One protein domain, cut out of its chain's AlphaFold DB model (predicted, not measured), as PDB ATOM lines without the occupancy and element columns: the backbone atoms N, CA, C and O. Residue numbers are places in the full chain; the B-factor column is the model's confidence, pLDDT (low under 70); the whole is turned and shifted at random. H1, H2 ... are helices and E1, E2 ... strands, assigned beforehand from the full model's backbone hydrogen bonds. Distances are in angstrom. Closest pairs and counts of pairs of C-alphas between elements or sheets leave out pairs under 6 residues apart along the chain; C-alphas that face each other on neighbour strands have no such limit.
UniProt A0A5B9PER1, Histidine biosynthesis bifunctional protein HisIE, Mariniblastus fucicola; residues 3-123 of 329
ATOM      1  N   ILE A   3      11.520  -8.537  22.499       84.06
ATOM      2  CA  ILE A   3      12.237  -9.209  23.583       84.06
ATOM      3  C   ILE A   3      13.265 -10.148  22.953       84.06
ATOM      4  O   ILE A   3      12.919 -11.206  22.431       84.06
ATOM      5  N   PRO A   4      14.549  -9.774  22.974       84.88
ATOM      6  CA  PRO A   4      15.622 -10.643  22.532       84.88
ATOM      7  C   PRO A   4      15.651 -11.984  23.245       84.88
ATOM      8  O   PRO A   4      15.743 -12.026  24.473       84.88
ATOM      9  N   LYS A   5      15.639 -13.071  22.472       87.00
ATOM     10  CA  LYS A   5      15.781 -14.422  23.000       87.00
ATOM     11  C   LYS A   5      17.253 -14.830  23.026       87.00
ATOM     12  O   LYS A   5      17.962 -14.747  22.024       87.00
ATOM     13  N   VAL A   6      17.702 -15.301  24.184       88.31
ATOM     14  CA  VAL A   6      19.023 -15.891  24.407       88.31
ATOM     15  C   VAL A   6      18.812 -17.314  24.907       88.31
ATOM     16  O   VAL A   6      18.284 -17.501  25.997       88.31
ATOM     17  N   SER A   7      19.221 -18.309  24.122       88.50
ATOM     18  CA  SER A   7      19.159 -19.719  24.526       88.50
ATOM     19  C   SER A   7      20.506 -20.210  25.053       88.50
ATOM     20  O   SER A   7      21.553 -19.870  24.496       88.50
ATOM     21  N   ILE A   8      20.474 -21.035  26.099       90.50
ATOM     22  CA  ILE A   8      21.625 -21.771  26.632       90.50
ATOM     23  C   ILE A   8      21.242 -23.227  26.913       90.50
ATOM     24  O   ILE A   8      20.084 -23.509  27.212       90.50
ATOM     25  N   PHE A   9      22.217 -24.137  26.894       88.88
ATOM     26  CA  PHE A   9      22.045 -25.507  27.383       88.88
ATOM     27  C   PHE A   9      22.617 -25.627  28.796       88.88
ATOM     28  O   PHE A   9      23.773 -25.257  29.034       88.88
ATOM     29  N   ALA A  10      21.826 -26.157  29.729       85.44
ATOM     30  CA  ALA A  10      22.207 -26.273  31.135       85.44
ATOM     31  C   ALA A  10      23.482 -27.114  31.332       85.44
ATOM     32  O   ALA A  10      24.352 -26.766  32.127       85.44
ATOM     33  N   GLU A  11      23.629 -28.175  30.540       78.56
ATOM     34  CA  GLU A  11      24.754 -29.116  30.588       78.56
ATOM     35  C   GLU A  11      26.079 -28.512  30.093       78.56
ATOM     36  O   GLU A  11      27.153 -28.980  30.471       78.56
ATOM     37  N   SER A  12      26.028 -27.467  29.258       70.44
ATOM     38  CA  SER A  12      27.221 -26.862  28.648       70.44
ATOM     39  C   SER A  12      27.740 -25.625  29.378       70.44
ATOM     40  O   SER A  12      28.811 -25.127  29.027       70.44
ATOM     41  N   MET A  13      26.992 -25.099  30.355       70.00
ATOM     42  CA  MET A  13      27.323 -23.829  30.998       70.00
ATOM     43  C   MET A  13      28.468 -23.993  32.004       70.00
ATOM     44  O   MET A  13      28.272 -24.275  33.187       70.00
ATOM     45  N   LEU A  14      29.687 -23.770  31.522       65.38
ATOM     46  CA  LEU A  14      30.880 -23.677  32.360       65.38
ATOM     47  C   LEU A  14      30.906 -22.342  33.123       65.38
ATOM     48  O   LEU A  14      30.345 -21.340  32.677       65.38
ATOM     49  N   VAL A  15      31.623 -22.293  34.252       61.88
ATOM     50  CA  VAL A  15      31.805 -21.060  35.051       61.88
ATOM     51  C   VAL A  15      32.347 -19.908  34.194       61.88
ATOM     52  O   VAL A  15      31.899 -18.771  34.322       61.88
ATOM     53  N   GLU A  16      33.248 -20.215  33.260       60.03
ATOM     54  CA  GLU A  16      33.869 -19.259  32.335       60.03
ATOM     55  C   GLU A  16      32.872 -18.621  31.350       60.03
ATOM     56  O   GLU A  16      33.123 -17.541  30.820       60.03
ATOM     57  N   GLN A  17      31.704 -19.236  31.137       77.81
ATOM     58  CA  GLN A  17      30.665 -18.715  30.247       77.81
ATOM     59  C   GLN A  17      29.701 -17.743  30.948       77.81
ATOM     60  O   GLN A  17      28.921 -17.077  30.268       77.81
ATOM     61  N   GLN A  18      29.762 -17.605  32.281       82.62
ATOM     62  CA  GLN A  18      28.874 -16.710  33.038       82.62
ATOM     63  C   GLN A  18      29.032 -15.246  32.620       82.62
ATOM     64  O   GLN A  18      28.037 -14.574  32.365       82.62
ATOM     65  N   GLU A  19      30.269 -14.751  32.528       83.62
ATOM     66  CA  GLU A  19      30.537 -13.360  32.134       83.62
ATOM     67  C   GLU A  19      30.091 -13.091  30.695       83.62
ATOM     68  O   GLU A  19      29.480 -12.061  30.412       83.62
ATOM     69  N   SER A  20      30.313 -14.059  29.800       86.94
ATOM     70  CA  SER A  20      29.841 -13.989  28.416       86.94
ATOM     71  C   SER A  20      28.311 -13.912  28.346       86.94
ATOM     72  O   SER A  20      27.760 -13.061  27.647       86.94
ATOM     73  N   LEU A  21      27.605 -14.728  29.137       89.94
ATOM     74  CA  LEU A  21      26.145 -14.710  29.194       89.94
ATOM     75  C   LEU A  21      25.600 -13.408  29.797       89.94
ATOM     76  O   LEU A  21      24.654 -12.842  29.254       89.94
ATOM     77  N   VAL A  22      26.207 -12.894  30.873       90.44
ATOM     78  CA  VAL A  22      25.846 -11.586  31.450       90.44
ATOM     79  C   VAL A  22      26.032 -10.481  30.414       90.44
ATOM     80  O   VAL A  22      25.128  -9.668  30.220       90.44
ATOM     81  N   ALA A  23      27.172 -10.463  29.717       87.12
ATOM     82  CA  ALA A  23      27.443  -9.491  28.666       87.12
ATOM     83  C   ALA A  23      26.418  -9.590  27.529       87.12
ATOM     84  O   ALA A  23      25.903  -8.563  27.095       87.12
ATOM     85  N   LYS A  24      26.056 -10.805  27.099       86.81
ATOM     86  CA  LYS A  24      25.056 -11.050  26.050       86.81
ATOM     87  C   LYS A  24      23.650 -10.611  26.465       86.81
ATOM     88  O   LYS A  24      22.979  -9.916  25.704       86.81
ATOM     89  N   LEU A  25      23.219 -10.953  27.680       89.44
ATOM     90  CA  LEU A  25      21.922 -10.537  28.221       89.44
ATOM     91  C   LEU A  25      21.842  -9.020  28.395       89.44
ATOM     92  O   LEU A  25      20.828  -8.439  28.037       89.44
ATOM     93  N   LYS A  26      22.904  -8.349  28.860       86.31
ATOM     94  CA  LYS A  26      22.942  -6.876  28.921       86.31
ATOM     95  C   LYS A  26      23.009  -6.239  27.534       86.31
ATOM     96  O   LYS A  26      22.360  -5.227  27.281       86.31
ATOM     97  N   HIS A  27      23.766  -6.831  26.614       82.75
ATOM     98  CA  HIS A  27      23.883  -6.337  25.247       82.75
ATOM     99  C   HIS A  27      22.517  -6.297  24.560       82.75
ATOM    100  O   HIS A  27      22.140  -5.261  24.011       82.75
ATOM    101  N   TRP A  28      21.754  -7.389  24.655       83.12
ATOM    102  CA  TRP A  28      20.438  -7.501  24.034       83.12
ATOM    103  C   TRP A  28      19.299  -6.931  24.889       83.12
ATOM    104  O   TRP A  28      18.377  -6.320  24.357       83.12
ATOM    105  N   GLY A  29      19.416  -6.987  26.213       82.62
ATOM    106  CA  GLY A  29      18.480  -6.393  27.170       82.62
ATOM    107  C   GLY A  29      18.378  -4.870  27.096       82.62
ATOM    108  O   GLY A  29      17.555  -4.283  27.786       82.62
ATOM    109  N   PHE A  30      19.159  -4.206  26.241       81.00
ATOM    110  CA  PHE A  30      19.075  -2.765  25.978       81.00
ATOM    111  C   PHE A  30      17.714  -2.308  25.434       81.00
ATOM    112  O   PHE A  30      17.311  -1.161  25.614       81.00
ATOM    113  N   LEU A  31      16.973  -3.204  24.783       81.06
ATOM    114  CA  LEU A  31      15.582  -2.943  24.396       81.06
ATOM    115  C   LEU A  31      14.650  -2.950  25.608       81.06
ATOM    116  O   LEU A  31      13.456  -2.732  25.452       81.06
ATOM    117  N   GLY A  32      15.237  -3.167  26.788       82.62
ATOM    118  CA  GLY A  32      14.748  -3.072  28.148       82.62
ATOM    119  C   GLY A  32      14.090  -4.336  28.683       82.62
ATOM    120  O   GLY A  32      13.616  -4.334  29.815       82.62
ATOM    121  N   SER A  33      14.137  -5.418  27.913       88.06
ATOM    122  CA  SER A  33      13.778  -6.764  28.347       88.06
ATOM    123  C   SER A  33      14.667  -7.785  27.629       88.06
ATOM    124  O   SER A  33      15.135  -7.515  26.523       88.06
ATOM    125  N   ALA A  34      14.891  -8.951  28.229       90.69
ATOM    126  CA  ALA A  34      15.577 -10.089  27.622       90.69
ATOM    127  C   ALA A  34      14.877 -11.392  28.026       90.69
ATOM    128  O   ALA A  34      14.441 -11.533  29.168       90.69
ATOM    129  N   PHE A  35      14.791 -12.347  27.102       92.06
ATOM    130  CA  PHE A  35      14.209 -13.663  27.339       92.06
ATOM    131  C   PHE A  35      15.300 -14.732  27.326       92.06
ATOM    132  O   PHE A  35      15.835 -15.080  26.276       92.06
ATOM    133  N   LEU A  36      15.646 -15.239  28.506       93.19
ATOM    134  CA  LEU A  36      16.581 -16.343  28.675       93.19
ATOM    135  C   LEU A  36      15.825 -17.672  28.610       93.19
ATOM    136  O   LEU A  36      14.957 -17.945  29.436       93.19
ATOM    137  N   VAL A  37      16.191 -18.518  27.656       91.81
ATOM    138  CA  VAL A  37      15.684 -19.885  27.549       91.81
ATOM    139  C   VAL A  37      16.790 -20.850  27.945       91.81
ATOM    140  O   VAL A  37      17.857 -20.872  27.335       91.81
ATOM    141  N   VAL A  38      16.535 -21.640  28.982       92.94
ATOM    142  CA  VAL A  38      17.435 -22.684  29.463       92.94
ATOM    143  C   VAL A  38      16.904 -24.034  29.000       92.94
ATOM    144  O   VAL A  38      15.813 -24.446  29.390       92.94
ATOM    145  N   GLU A  39      17.681 -24.712  28.163       90.81
ATOM    146  CA  GLU A  39      17.364 -26.030  27.616       90.81
ATOM    147  C   GLU A  39      18.108 -27.141  28.371       90.81
ATOM    148  O   GLU A  39      19.238 -26.954  28.835       90.81
ATOM    149  N   GLY A  40      17.488 -28.320  28.459       87.75
ATOM    150  CA  GLY A  40      18.029 -29.476  29.180       87.75
ATOM    151  C   GLY A  40      17.795 -29.418  30.691       87.75
ATOM    152  O   GLY A  40      17.052 -28.567  31.178       87.75
ATOM    153  N   SER A  41      18.413 -30.342  31.430       84.81
ATOM    154  CA  SER A  41      18.343 -30.389  32.893       84.81
ATOM    155  C   SER A  41      19.634 -29.870  33.526       84.81
ATOM    156  O   SER A  41      20.745 -30.175  33.097       84.81
ATOM    157  N   GLY A  42      19.489 -29.031  34.549       81.38
ATOM    158  CA  GLY A  42      20.615 -28.470  35.296       81.38
ATOM    159  C   GLY A  42      20.857 -29.215  36.603       81.38
ATOM    160  O   GLY A  42      19.910 -29.613  37.278       81.38
ATOM    161  N   ASN A  43      22.124 -29.366  36.992       86.75
ATOM    162  CA  ASN A  43      22.487 -29.794  38.344       86.75
ATOM    163  C   ASN A  43      22.534 -28.594  39.316       86.75
ATOM    164  O   ASN A  43      22.361 -27.439  38.926       86.75
ATOM    165  N   GLU A  44      22.811 -28.852  40.593       86.62
ATOM    166  CA  GLU A  44      22.893 -27.807  41.625       86.62
ATOM    167  C   GLU A  44      23.982 -26.753  41.330       86.62
ATOM    168  O   GLU A  44      23.788 -25.556  41.550       86.62
ATOM    169  N   ALA A  45      25.112 -27.170  40.748       87.56
ATOM    170  CA  ALA A  45      26.185 -26.255  40.355       87.56
ATOM    171  C   ALA A  45      25.754 -25.299  39.227       87.56
ATOM    172  O   ALA A  45      26.110 -24.113  39.237       87.56
ATOM    173  N   PHE A  46      24.960 -25.796  38.274       91.00
ATOM    174  CA  PHE A  46      24.326 -24.981  37.246       91.00
ATOM    175  C   PHE A  46      23.335 -23.997  37.866       91.00
ATOM    176  O   PHE A  46      23.427 -22.804  37.588       91.00
ATOM    177  N   ALA A  47      22.449 -24.459  38.755       91.69
ATOM    178  CA  ALA A  47      21.477 -23.603  39.433       91.69
ATOM    179  C   ALA A  47      22.162 -22.427  40.156       91.69
ATOM    180  O   ALA A  47      21.842 -21.265  39.902       91.69
ATOM    181  N   GLY A  48      23.203 -22.700  40.952       91.81
ATOM    182  CA  GLY A  48      23.985 -21.653  41.618       91.81
ATOM    183  C   GLY A  48      24.688 -20.690  40.649       91.81
ATOM    184  O   GLY A  48      24.850 -19.504  40.944       91.81
ATOM    185  N   SER A  49      25.095 -21.171  39.474       92.38
ATOM    186  CA  SER A  49      25.691 -20.344  38.417       92.38
ATOM    187  C   SER A  49      24.657 -19.454  37.725       92.38
ATOM    188  O   SER A  49      24.911 -18.268  37.508       92.38
ATOM    189  N   LEU A  50      23.477 -19.999  37.430       93.94
ATOM    190  CA  LEU A  50      22.355 -19.279  36.841       93.94
ATOM    191  C   LEU A  50      21.898 -18.137  37.759       93.94
ATOM    192  O   LEU A  50      21.775 -17.001  37.308       93.94
ATOM    193  N   LEU A  51      21.755 -18.392  39.061       94.31
ATOM    194  CA  LEU A  51      21.375 -17.370  40.044       94.31
ATOM    195  C   LEU A  51      22.379 -16.206  40.105       94.31
ATOM    196  O   LEU A  51      21.982 -15.045  40.213       94.31
ATOM    197  N   LYS A  52      23.684 -16.484  39.966       92.88
ATOM    198  CA  LYS A  52      24.721 -15.439  39.865       92.88
ATOM    199  C   LYS A  52      24.571 -14.599  38.598       92.88
ATOM    200  O   LYS A  52      24.731 -13.380  38.668       92.88
ATOM    201  N   VAL A  53      24.259 -15.224  37.461       93.75
ATOM    202  CA  VAL A  53      23.990 -14.515  36.198       93.75
ATOM    203  C   VAL A  53      22.761 -13.621  36.344       93.75
ATOM    204  O   VAL A  53      22.855 -12.427  36.063       93.75
ATOM    205  N   ILE A  54      21.647 -14.158  36.854       93.56
ATOM    206  CA  ILE A  54      20.403 -13.405  37.078       93.56
ATOM    207  C   ILE A  54      20.676 -12.196  37.971       93.56
ATOM    208  O   ILE A  54      20.332 -11.074  37.608       93.56
ATOM    209  N   LYS A  55      21.382 -12.393  39.090       90.19
ATOM    210  CA  LYS A  55      21.737 -11.307  40.011       90.19
ATOM    211  C   LYS A  55      22.553 -10.199  39.336       90.19
ATOM    212  O   LYS A  55      22.327  -9.028  39.619       90.19
ATOM    213  N   LYS A  56      23.485 -10.548  38.442       88.44
ATOM    214  CA  LYS A  56      24.320  -9.580  37.702       88.44
ATOM    215  C   LYS A  56      23.569  -8.829  36.596       88.44
ATOM    216  O   LYS A  56      24.030  -7.765  36.176       88.44
ATOM    217  N   VAL A  57      22.463  -9.385  36.097       88.19
ATOM    218  CA  VAL A  57      21.590  -8.774  35.077       88.19
ATOM    219  C   VAL A  57      20.419  -8.013  35.717       88.19
ATOM    220  O   VAL A  57      19.875  -7.098  35.103       88.19
ATOM    221  N   SER A  58      20.055  -8.346  36.956       84.00
ATOM    222  CA  SER A  58      18.960  -7.719  37.696       84.00
ATOM    223  C   SER A  58      19.077  -6.193  37.739       84.00
ATOM    224  O   SER A  58      20.156  -5.646  37.960       84.00
ATOM    225  N   GLY A  59      17.954  -5.507  37.514       76.44
ATOM    226  CA  GLY A  59      17.873  -4.043  37.479       76.44
ATOM    227  C   GLY A  59      18.347  -3.405  36.169       76.44
ATOM    228  O   GLY A  59      18.048  -2.239  35.936       76.44
ATOM    229  N   PHE A  60      19.022  -4.150  35.285       79.69
ATOM    230  CA  PHE A  60      19.420  -3.642  33.970       79.69
ATOM    231  C   PHE A  60      18.273  -3.702  32.946       79.69
ATOM    232  O   PHE A  60      18.065  -2.765  32.179       79.69
ATOM    233  N   CYS A  61      17.538  -4.813  32.920       85.31
ATOM    234  CA  CYS A  61      16.406  -5.041  32.022       85.31
ATOM    235  C   CYS A  61      15.410  -6.010  32.658       85.31
ATOM    236  O   CYS A  61      15.771  -6.735  33.590       85.31
ATOM    237  N   ASP A  62      14.193  -6.072  32.119       88.75
ATOM    238  CA  ASP A  62      13.244  -7.111  32.504       88.75
ATOM    239  C   ASP A  62      13.728  -8.474  32.013       88.75
ATOM    240  O   ASP A  62      13.771  -8.726  30.808       88.75
ATOM    241  N   LEU A  63      14.107  -9.354  32.937       92.44
ATOM    242  CA  LEU A  63      14.616 -10.679  32.598       92.44
ATOM    243  C   LEU A  63      13.496 -11.714  32.718       92.44
ATOM    244  O   LEU A  63      13.063 -12.044  33.824       92.44
ATOM    245  N   LEU A  64      13.043 -12.217  31.573       93.94
ATOM    246  CA  LEU A  64      12.106 -13.328  31.464       93.94
ATOM    247  C   LEU A  64      12.905 -14.627  31.358       93.94
ATOM    248  O   LEU A  64      13.886 -14.672  30.617       93.94
ATOM    249  N   ILE A  65      12.507 -15.676  32.080       94.88
ATOM    250  CA  ILE A  65      13.250 -16.945  32.094       94.88
ATOM    251  C   ILE A  65      12.320 -18.125  31.850       94.88
ATOM    252  O   ILE A  65      11.397 -18.343  32.629       94.88
ATOM    253  N   ARG A  66      12.603 -18.929  30.822       93.69
ATOM    254  CA  ARG A  66      12.021 -20.269  30.656       93.69
ATOM    255  C   ARG A  66      13.060 -21.302  31.059       93.69
ATOM    256  O   ARG A  66      14.127 -21.358  30.451       93.69
ATOM    257  N   PHE A  67      12.748 -22.110  32.064       93.25
ATOM    258  CA  PHE A  67      13.576 -23.242  32.467       93.25
ATOM    259  C   PHE A  67      12.678 -24.394  32.914       93.25
ATOM    260  O   PHE A  67      12.407 -24.572  34.099       93.25
ATOM    261  N   ASP A  68      12.206 -25.170  31.941       88.94
ATOM    262  CA  ASP A  68      11.122 -26.143  32.127       88.94
ATOM    263  C   ASP A  68      11.471 -27.288  33.093       88.94
ATOM    264  O   ASP A  68      10.584 -28.008  33.531       88.94
ATOM    265  N   THR A  69      12.739 -27.477  33.468       89.38
ATOM    266  CA  THR A  69      13.141 -28.489  34.462       89.38
ATOM    267  C   THR A  69      13.461 -27.900  35.837       89.38
ATOM    268  O   THR A  69      13.951 -28.628  36.700       89.38
ATOM    269  N   ALA A  70      13.271 -26.593  36.053       92.12
ATOM    270  CA  ALA A  70      13.532 -25.985  37.354       92.12
ATOM    271  C   ALA A  70      12.552 -26.519  38.405       92.12
ATOM    272  O   ALA A  70      11.351 -26.652  38.142       92.12
ATOM    273  N   SER A  71      13.058 -26.779  39.610       92.81
ATOM    274  CA  SER A  71      12.200 -27.018  40.768       92.81
ATOM    275  C   SER A  71      11.450 -25.743  41.161       92.81
ATOM    276  O   SER A  71      11.884 -24.632  40.850       92.81
ATOM    277  N   ASP A  72      10.353 -25.909  41.892       92.19
ATOM    278  CA  ASP A  72       9.582 -24.806  42.475       92.19
ATOM    279  C   ASP A  72      10.439 -23.921  43.409       92.19
ATOM    280  O   ASP A  72      10.402 -22.695  43.324       92.19
ATOM    281  N   ASP A  73      11.336 -24.522  44.201       92.88
ATOM    282  CA  ASP A  73      12.286 -23.769  45.033       92.88
ATOM    283  C   ASP A  73      13.244 -22.906  44.195       92.88
ATOM    284  O   ASP A  73      13.448 -21.728  44.503       92.88
ATOM    285  N   LEU A  74      13.809 -23.464  43.116       94.50
ATOM    286  CA  LEU A  74      14.710 -22.723  42.232       94.50
ATOM    287  C   LEU A  74      13.962 -21.613  41.487       94.50
ATOM    288  O   LEU A  74      14.502 -20.525  41.310       94.50
ATOM    289  N   ALA A  75      12.717 -21.859  41.081       94.44
ATOM    290  CA  ALA A  75      11.843 -20.864  40.470       94.44
ATOM    291  C   ALA A  75      11.648 -19.636  41.378       94.44
ATOM    292  O   ALA A  75      11.880 -18.498  40.954       94.44
ATOM    293  N   ILE A  76      11.320 -19.859  42.653       94.38
ATOM    294  CA  ILE A  76      11.211 -18.796  43.663       94.38
ATOM    295  C   ILE A  76      12.551 -18.082  43.872       94.38
ATOM    296  O   ILE A  76      12.592 -16.852  43.985       94.38
ATOM    297  N   GLU A  77      13.658 -18.824  43.918       94.81
ATOM    298  CA  GLU A  77      14.982 -18.231  44.098       94.81
ATOM    299  C   GLU A  77      15.372 -17.343  42.910       94.81
ATOM    300  O   GLU A  77      15.793 -16.208  43.127       94.81
ATOM    301  N   MET A  78      15.140 -17.788  41.668       95.56
ATOM    302  CA  MET A  78      15.368 -16.998  40.451       95.56
ATOM    303  C   MET A  78      14.630 -15.654  40.496       95.56
ATOM    304  O   MET A  78      15.227 -14.610  40.213       95.56
ATOM    305  N   LEU A  79      13.356 -15.654  40.900       94.19
ATOM    306  CA  LEU A  79      12.557 -14.432  41.051       94.19
ATOM    307  C   LEU A  79      13.117 -13.511  42.144       94.19
ATOM    308  O   LEU A  79      13.214 -12.300  41.943       94.19
ATOM    309  N   ASN A  80      13.540 -14.077  43.274       92.75
ATOM    310  CA  ASN A  80      14.081 -13.321  44.405       92.75
ATOM    311  C   ASN A  80      15.486 -12.754  44.155       92.75
ATOM    312  O   ASN A  80      15.826 -11.700  44.699       92.75
ATOM    313  N   VAL A  81      16.306 -13.407  43.325       91.88
ATOM    314  CA  VAL A  81      17.625 -12.876  42.942       91.88
ATOM    315  C   VAL A  81      17.563 -11.907  41.764       91.88
ATOM    316  O   VAL A  81      18.566 -11.242  41.504       91.88
ATOM    317  N   GLY A  82      16.415 -11.779  41.084       90.94
ATOM    318  CA  GLY A  82      16.175 -10.672  40.158       90.94
ATOM    319  C   GLY A  82      15.495 -10.977  38.826       90.94
ATOM    320  O   GLY A  82      15.467 -10.074  37.992       90.94
ATOM    321  N   ALA A  83      14.975 -12.186  38.592       93.88
ATOM    322  CA  ALA A  83      14.149 -12.448  37.414       93.88
ATOM    323  C   ALA A  83      12.803 -11.706  37.516       93.88
ATOM    324  O   ALA A  83      12.139 -11.727  38.560       93.88
ATOM    325  N   SER A  84      12.377 -11.060  36.428       92.38
ATOM    326  CA  SER A  84      11.109 -10.321  36.389       92.38
ATOM    327  C   SER A  84       9.923 -11.280  36.344       92.38
ATOM    328  O   SER A  84       8.966 -11.136  37.108       92.38
ATOM    329  N   SER A  85       9.989 -12.294  35.480       93.31
ATOM    330  CA  SER A  85       8.950 -13.317  35.356       93.31
ATOM    331  C   SER A  85       9.537 -14.642  34.889       93.31
ATOM    332  O   SER A  85      10.534 -14.674  34.163       93.31
ATOM    333  N   LEU A  86       8.881 -15.729  35.273       94.38
ATOM    334  CA  LEU A  86       9.124 -17.039  34.695       94.38
ATOM    335  C   LEU A  86       8.170 -17.257  33.525       94.38
ATOM    336  O   LEU A  86       7.036 -16.782  33.541       94.38
ATOM    337  N   VAL A  87       8.643 -17.950  32.502       92.75
ATOM    338  CA  VAL A  87       7.882 -18.248  31.295       92.75
ATOM    339  C   VAL A  87       7.665 -19.749  31.225       92.75
ATOM    340  O   VAL A  87       8.618 -20.510  31.369       92.75
ATOM    341  N   VAL A  88       6.425 -20.159  30.982       89.12
ATOM    342  CA  VAL A  88       6.042 -21.551  30.728       89.12
ATOM    343  C   VAL A  88       5.582 -21.709  29.282       89.12
ATOM    344  O   VAL A  88       5.038 -20.777  28.691       89.12
ATOM    345  N   GLY A  89       5.777 -22.889  28.692       82.75
ATOM    346  CA  GLY A  89       5.395 -23.138  27.296       82.75
ATOM    347  C   GLY A  89       3.885 -23.060  27.031       82.75
ATOM    348  O   GLY A  89       3.467 -22.729  25.922       82.75
ATOM    349  N   SER A  90       3.052 -23.340  28.035       80.50
ATOM    350  CA  SER A  90       1.591 -23.373  27.917       80.50
ATOM    351  C   SER A  90       0.902 -23.110  29.258       80.50
ATOM    352  O   SER A  90       1.495 -23.319  30.315       80.50
ATOM    353  N   ALA A  91      -0.376 -22.718  29.222       76.44
ATOM    354  CA  ALA A  91      -1.190 -22.520  30.427       76.44
ATOM    355  C   ALA A  91      -1.253 -23.776  31.314       76.44
ATOM    356  O   ALA A  91      -1.215 -23.674  32.529       76.44
ATOM    357  N   SER A  92      -1.281 -24.975  30.726       75.00
ATOM    358  CA  SER A  92      -1.279 -26.236  31.482       75.00
ATOM    359  C   SER A  92       0.019 -26.504  32.249       75.00
ATOM    360  O   SER A  92       0.048 -27.379  33.104       75.00
ATOM    361  N   GLN A  93       1.101 -25.784  31.941       77.31
ATOM    362  CA  GLN A  93       2.389 -25.928  32.619       77.31
ATOM    363  C   GLN A  93       2.558 -24.958  33.795       77.31
ATOM    364  O   GLN A  93       3.551 -25.064  34.506       77.31
ATOM    365  N   THR A  94       1.611 -24.049  34.059       71.81
ATOM    366  CA  THR A  94       1.693 -23.167  35.242       71.81
ATOM    367  C   THR A  94       1.601 -23.948  36.554       71.81
ATOM    368  O   THR A  94       2.137 -23.510  37.564       71.81
ATOM    369  N   GLU A  95       0.989 -25.139  36.541       78.69
ATOM    370  CA  GLU A  95       0.941 -26.048  37.699       78.69
ATOM    371  C   GLU A  95       2.320 -26.606  38.094       78.69
ATOM    372  O   GLU A  95       2.464 -27.169  39.177       78.69
ATOM    373  N   GLN A  96       3.345 -26.441  37.248       82.25
ATOM    374  CA  GLN A  96       4.711 -26.876  37.542       82.25
ATOM    375  C   GLN A  96       5.285 -26.210  38.801       82.25
ATOM    376  O   GLN A  96       6.056 -26.842  39.529       82.25
ATOM    377  N   TRP A  97       4.924 -24.949  39.050       89.69
ATOM    378  CA  TRP A  97       5.415 -24.168  40.183       89.69
ATOM    379  C   TRP A  97       4.251 -23.652  41.031       89.69
ATOM    380  O   TRP A  97       3.887 -22.475  40.940       89.69
ATOM    381  N   PRO A  98       3.628 -24.522  41.847       86.56
ATOM    382  CA  PRO A  98       2.427 -24.167  42.595       86.56
ATOM    383  C   PRO A  98       2.656 -23.012  43.577       86.56
ATOM    384  O   PRO A  98       1.703 -22.300  43.897       86.56
ATOM    385  N   THR A  99       3.895 -22.782  44.036       90.06
ATOM    386  CA  THR A  99       4.170 -21.701  44.994       90.06
ATOM    387  C   THR A  99       4.486 -20.358  44.339       90.06
ATOM    388  O   THR A  99       4.527 -19.337  45.033       90.06
ATOM    389  N   VAL A 100       4.679 -20.318  43.016       90.31
ATOM    390  CA  VAL A 100       4.984 -19.087  42.278       90.31
ATOM    391  C   VAL A 100       3.700 -18.274  42.036       90.31
ATOM    392  O   VAL A 100       2.702 -18.823  41.568       90.31
ATOM    393  N   PRO A 101       3.691 -16.955  42.321       89.50
ATOM    394  CA  PRO A 101       2.570 -16.073  42.000       89.50
ATOM    395  C   PRO A 101       2.250 -15.984  40.500       89.50
ATOM    396  O   PRO A 101       3.155 -15.884  39.675       89.50
ATOM    397  N   ASP A 102       0.961 -15.946  40.142       87.44
ATOM    398  CA  ASP A 102       0.501 -15.901  38.742       87.44
ATOM    399  C   ASP A 102       0.982 -14.642  38.022       87.44
ATOM    400  O   ASP A 102       1.331 -14.697  36.849       87.44
ATOM    401  N   ASP A 103       1.062 -13.509  38.720       87.38
ATOM    402  CA  ASP A 103       1.568 -12.246  38.170       87.38
ATOM    403  C   ASP A 103       3.078 -12.285  37.867       87.38
ATOM    404  O   ASP A 103       3.606 -11.404  37.180       87.38
ATOM    405  N   ARG A 104       3.771 -13.328  38.339       90.06
ATOM    406  CA  ARG A 104       5.181 -13.625  38.059       90.06
ATOM    407  C   ARG A 104       5.364 -14.761  37.058       90.06
ATOM    408  O   ARG A 104       6.510 -15.070  36.727       90.06
ATOM    409  N   MET A 105       4.279 -15.326  36.532       90.38
ATOM    410  CA  MET A 105       4.292 -16.296  35.442       90.38
ATOM    411  C   MET A 105       3.788 -15.661  34.143       90.38
ATOM    412  O   MET A 105       2.905 -14.807  34.124       90.38
ATOM    413  N   ARG A 106       4.378 -16.076  33.026       89.88
ATOM    414  CA  ARG A 106       3.981 -15.700  31.667       89.88
ATOM    415  C   ARG A 106       3.886 -16.956  30.820       89.88
ATOM    416  O   ARG A 106       4.627 -17.910  31.043       89.88
ATOM    417  N   ILE A 107       3.011 -16.944  29.825       86.06
ATOM    418  CA  ILE A 107       2.916 -18.029  28.854       86.06
ATOM    419  C   ILE A 107       3.697 -17.606  27.611       86.06
ATOM    420  O   ILE A 107       3.537 -16.490  27.126       86.06
ATOM    421  N   ASP A 108       4.548 -18.488  27.094       82.06
ATOM    422  CA  ASP A 108       5.395 -18.215  25.926       82.06
ATOM    423  C   ASP A 108       4.555 -17.829  24.695       82.06
ATOM    424  O   ASP A 108       4.886 -16.904  23.959       82.06
ATOM    425  N   ALA A 109       3.388 -18.462  24.528       74.50
ATOM    426  CA  ALA A 109       2.420 -18.105  23.492       74.50
ATOM    427  C   ALA A 109       1.899 -16.659  23.612       74.50
ATOM    428  O   ALA A 109       1.655 -16.024  22.589       74.50
ATOM    429  N   ASP A 110       1.785 -16.104  24.822       73.88
ATOM    430  CA  ASP A 110       1.349 -14.714  25.037       73.88
ATOM    431  C   ASP A 110       2.473 -13.712  24.738       73.88
ATOM    432  O   ASP A 110       2.229 -12.528  24.507       73.88
ATOM    433  N   LEU A 111       3.723 -14.183  24.683       73.06
ATOM    434  CA  LEU A 111       4.841 -13.402  24.166       73.06
ATOM    435  C   LEU A 111       4.832 -13.340  22.632       73.06
ATOM    436  O   LEU A 111       5.733 -12.741  22.071       73.06
ATOM    437  N   SER A 112       3.846 -13.905  21.924       60.09
ATOM    438  CA  SER A 112       3.765 -13.813  20.455       60.09
ATOM    439  C   SER A 112       3.377 -12.420  19.933       60.09
ATOM    440  O   SER A 112       3.827 -12.026  18.857       60.09
ATOM    441  N   ASP A 113       2.634 -11.628  20.719       55.47
ATOM    442  CA  ASP A 113       2.404 -10.193  20.458       55.47
ATOM    443  C   ASP A 113       3.680  -9.353  20.679       55.47
ATOM    444  O   ASP A 113       3.780  -8.166  20.329       55.47
ATOM    445  N   VAL A 114       4.695  -9.982  21.270       62.84
ATOM    446  CA  VAL A 114       6.050  -9.480  21.396       62.84
ATOM    447  C   VAL A 114       6.906 -10.122  20.302       62.84
ATOM    448  O   VAL A 114       6.854 -11.311  20.021       62.84
ATOM    449  N   TYR A 115       7.748  -9.325  19.657       66.19
ATOM    450  CA  TYR A 115       8.670  -9.861  18.669       66.19
ATOM    451  C   TYR A 115       9.872 -10.481  19.378       66.19
ATOM    452  O   TYR A 115      10.800  -9.781  19.795       66.19
ATOM    453  N   CYS A 116       9.811 -11.797  19.561       65.31
ATOM    454  CA  CYS A 116      10.899 -12.603  20.095       65.31
ATOM    455  C   CYS A 116      11.889 -12.941  18.978       65.31
ATOM    456  O   CYS A 116      11.596 -13.718  18.073       65.31
ATOM    457  N   THR A 117      13.073 -12.340  19.027       69.19
ATOM    458  CA  THR A 117      14.105 -12.516  17.998       69.19
ATOM    459  C   THR A 117      15.155 -13.518  18.445       69.19
ATOM    460  O   THR A 117      15.790 -13.320  19.484       69.19
ATOM    461  N   GLU A 118      15.387 -14.542  17.630       67.94
ATOM    462  CA  GLU A 118      16.524 -15.455  17.753       67.94
ATOM    463  C   GLU A 118      17.689 -15.005  16.864       67.94
ATOM    464  O   GLU A 118      17.511 -14.214  15.938       67.94
ATOM    465  N   ASN A 119      18.892 -15.527  17.126       66.00
ATOM    466  CA  ASN A 119      20.073 -15.326  16.277       66.00
ATOM    467  C   ASN A 119      20.430 -13.851  16.007       66.00
ATOM    468  O   ASN A 119      20.979 -13.504  14.965       66.00
ATOM    469  N   LEU A 120      20.170 -12.969  16.971       67.44
ATOM    470  CA  LEU A 120      20.430 -11.532  16.849       67.44
ATOM    471  C   LEU A 120      21.888 -11.180  16.517       67.44
ATOM    472  O   LEU A 120      22.153 -10.167  15.876       67.44
ATOM    473  N   GLU A 121      22.833 -12.029  16.915       68.50
ATOM    474  CA  GLU A 121      24.256 -11.860  16.602       68.50
ATOM    475  C   GLU A 121      24.555 -12.025  15.106       68.50
ATOM    476  O   GLU A 121      25.465 -11.375  14.599       68.50
ATOM    477  N   SER A 122      23.788 -12.854  14.386       70.62
ATOM    478  CA  SER A 122      23.968 -13.055  12.944       70.62
ATOM    479  C   SER A 122      23.141 -12.090  12.093       70.62
ATOM    480  O   SER A 122      23.430 -11.935  10.908       70.62
ATOM    481  N   ASN A 123      22.152 -11.405  12.680       73.44
ATOM    482  CA  ASN A 123      21.373 -10.379  11.991       73.44
ATOM    483  C   ASN A 123      20.917  -9.239  12.929       73.44
ATOM    484  O   ASN A 123      19.729  -9.126  13.239       73.44
TER     485      ASN A 123
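Overview. This is residues 3 to 123 of the 329 residues of the protein "Histidine biosynthesis bifunctional protein HisIE" of Mariniblastus fucicola (UniProt A0A5B9PER1). What would one see first? A strongly twisted sheet of six strands curls like part of a barrel; H1 and H3 pack over one face with H2 between them, and H4 sits by the edge strand E5. Across the open side of the curl, the stretch with H5 leads from E5 to the other edge strand, E6. How is it put together? There are 121 printed residues with five named helices and six named strands, in the order E1 H1 E2 H2 E3 H3 E4 H4 E5 H5 E6; the sheet runs E5 E4 E3 E2 E1 E6, all parallel, and the class is mixed, helices and strands. E1 H1 E2, E2 H2 E3, E3 H3 E4 and E4 H4 E5 are strand-helix-strand units, two parallel neighbour strands with a helix between, each with a right-handed crossover. The whole is compact, with a radius of gyration of the C-alphas of 13.3 A and spans of 35 by 35 by 25 A.

Arrangement. Which strands are neighbours? E1, residues 3 to 9, has E2, residues 33 to 39, as one parallel neighbour, N 6 and O 35 at 2.8 A, and E6, residues 115 to 117, as the other, N 5 and O 117 at 3.0 A. E3, residues 62 to 66, is parallel to E2, N 34 and O 62 at 2.8 A. E4, residues 85 to 88, pairs with E3, N 87 and O 65 at 2.8 A, and with E5, residues 105 to 107, N 106 and O 86 at 2.8 A, parallel to both. Where are the helices? H1, residues 17 to 31, and H3, residues 72 to 81, are on the same face, at heights over the sheet of 8.7 A and 9.4 A. H2, residues 44 to 57, only grazes the sheet; it touches H1, closest C-alphas Val 22 and Val 53 at 5.9 A, and H3, closest C-alphas Lys 55 and Val 81 at 5.3 A. H4, residues 91 to 96, makes two layers, helices on one face of a sheet, with H1 and H3, while H5, residues 108 to 113, is on the sheet but over none of its strands. Are the helix backbones whole? In H2 and H3 every O i to N i+4 pair is within hydrogen-bond range, in H1 9 of 11; in H4 and H5 0 of 2, beside 2 of 3 O i to N i+3 pairs each.

Along the chain. Where does the first strand begin? C-alpha 3 of E1 is at (12.237, -9.209, 23.583). Which elements are long? H1 measures 22.6 A from first to last C-alpha, H2 20.2 A, E2 19.6 A and E1 19.4 A. Where does the last strand end? C-alpha 117 of E6 is at (14.105, -12.516, 17.998).

Size, cuts and confidence. How large is it? The C-alphas farthest apart, those of Thr 99 and Asn 123, are 38.9 A apart. Is it continuous? The printed part has no cut, and no link is long. Where is confidence low? Residues 14 to 16 and 112 to 121 have pLDDT under 70.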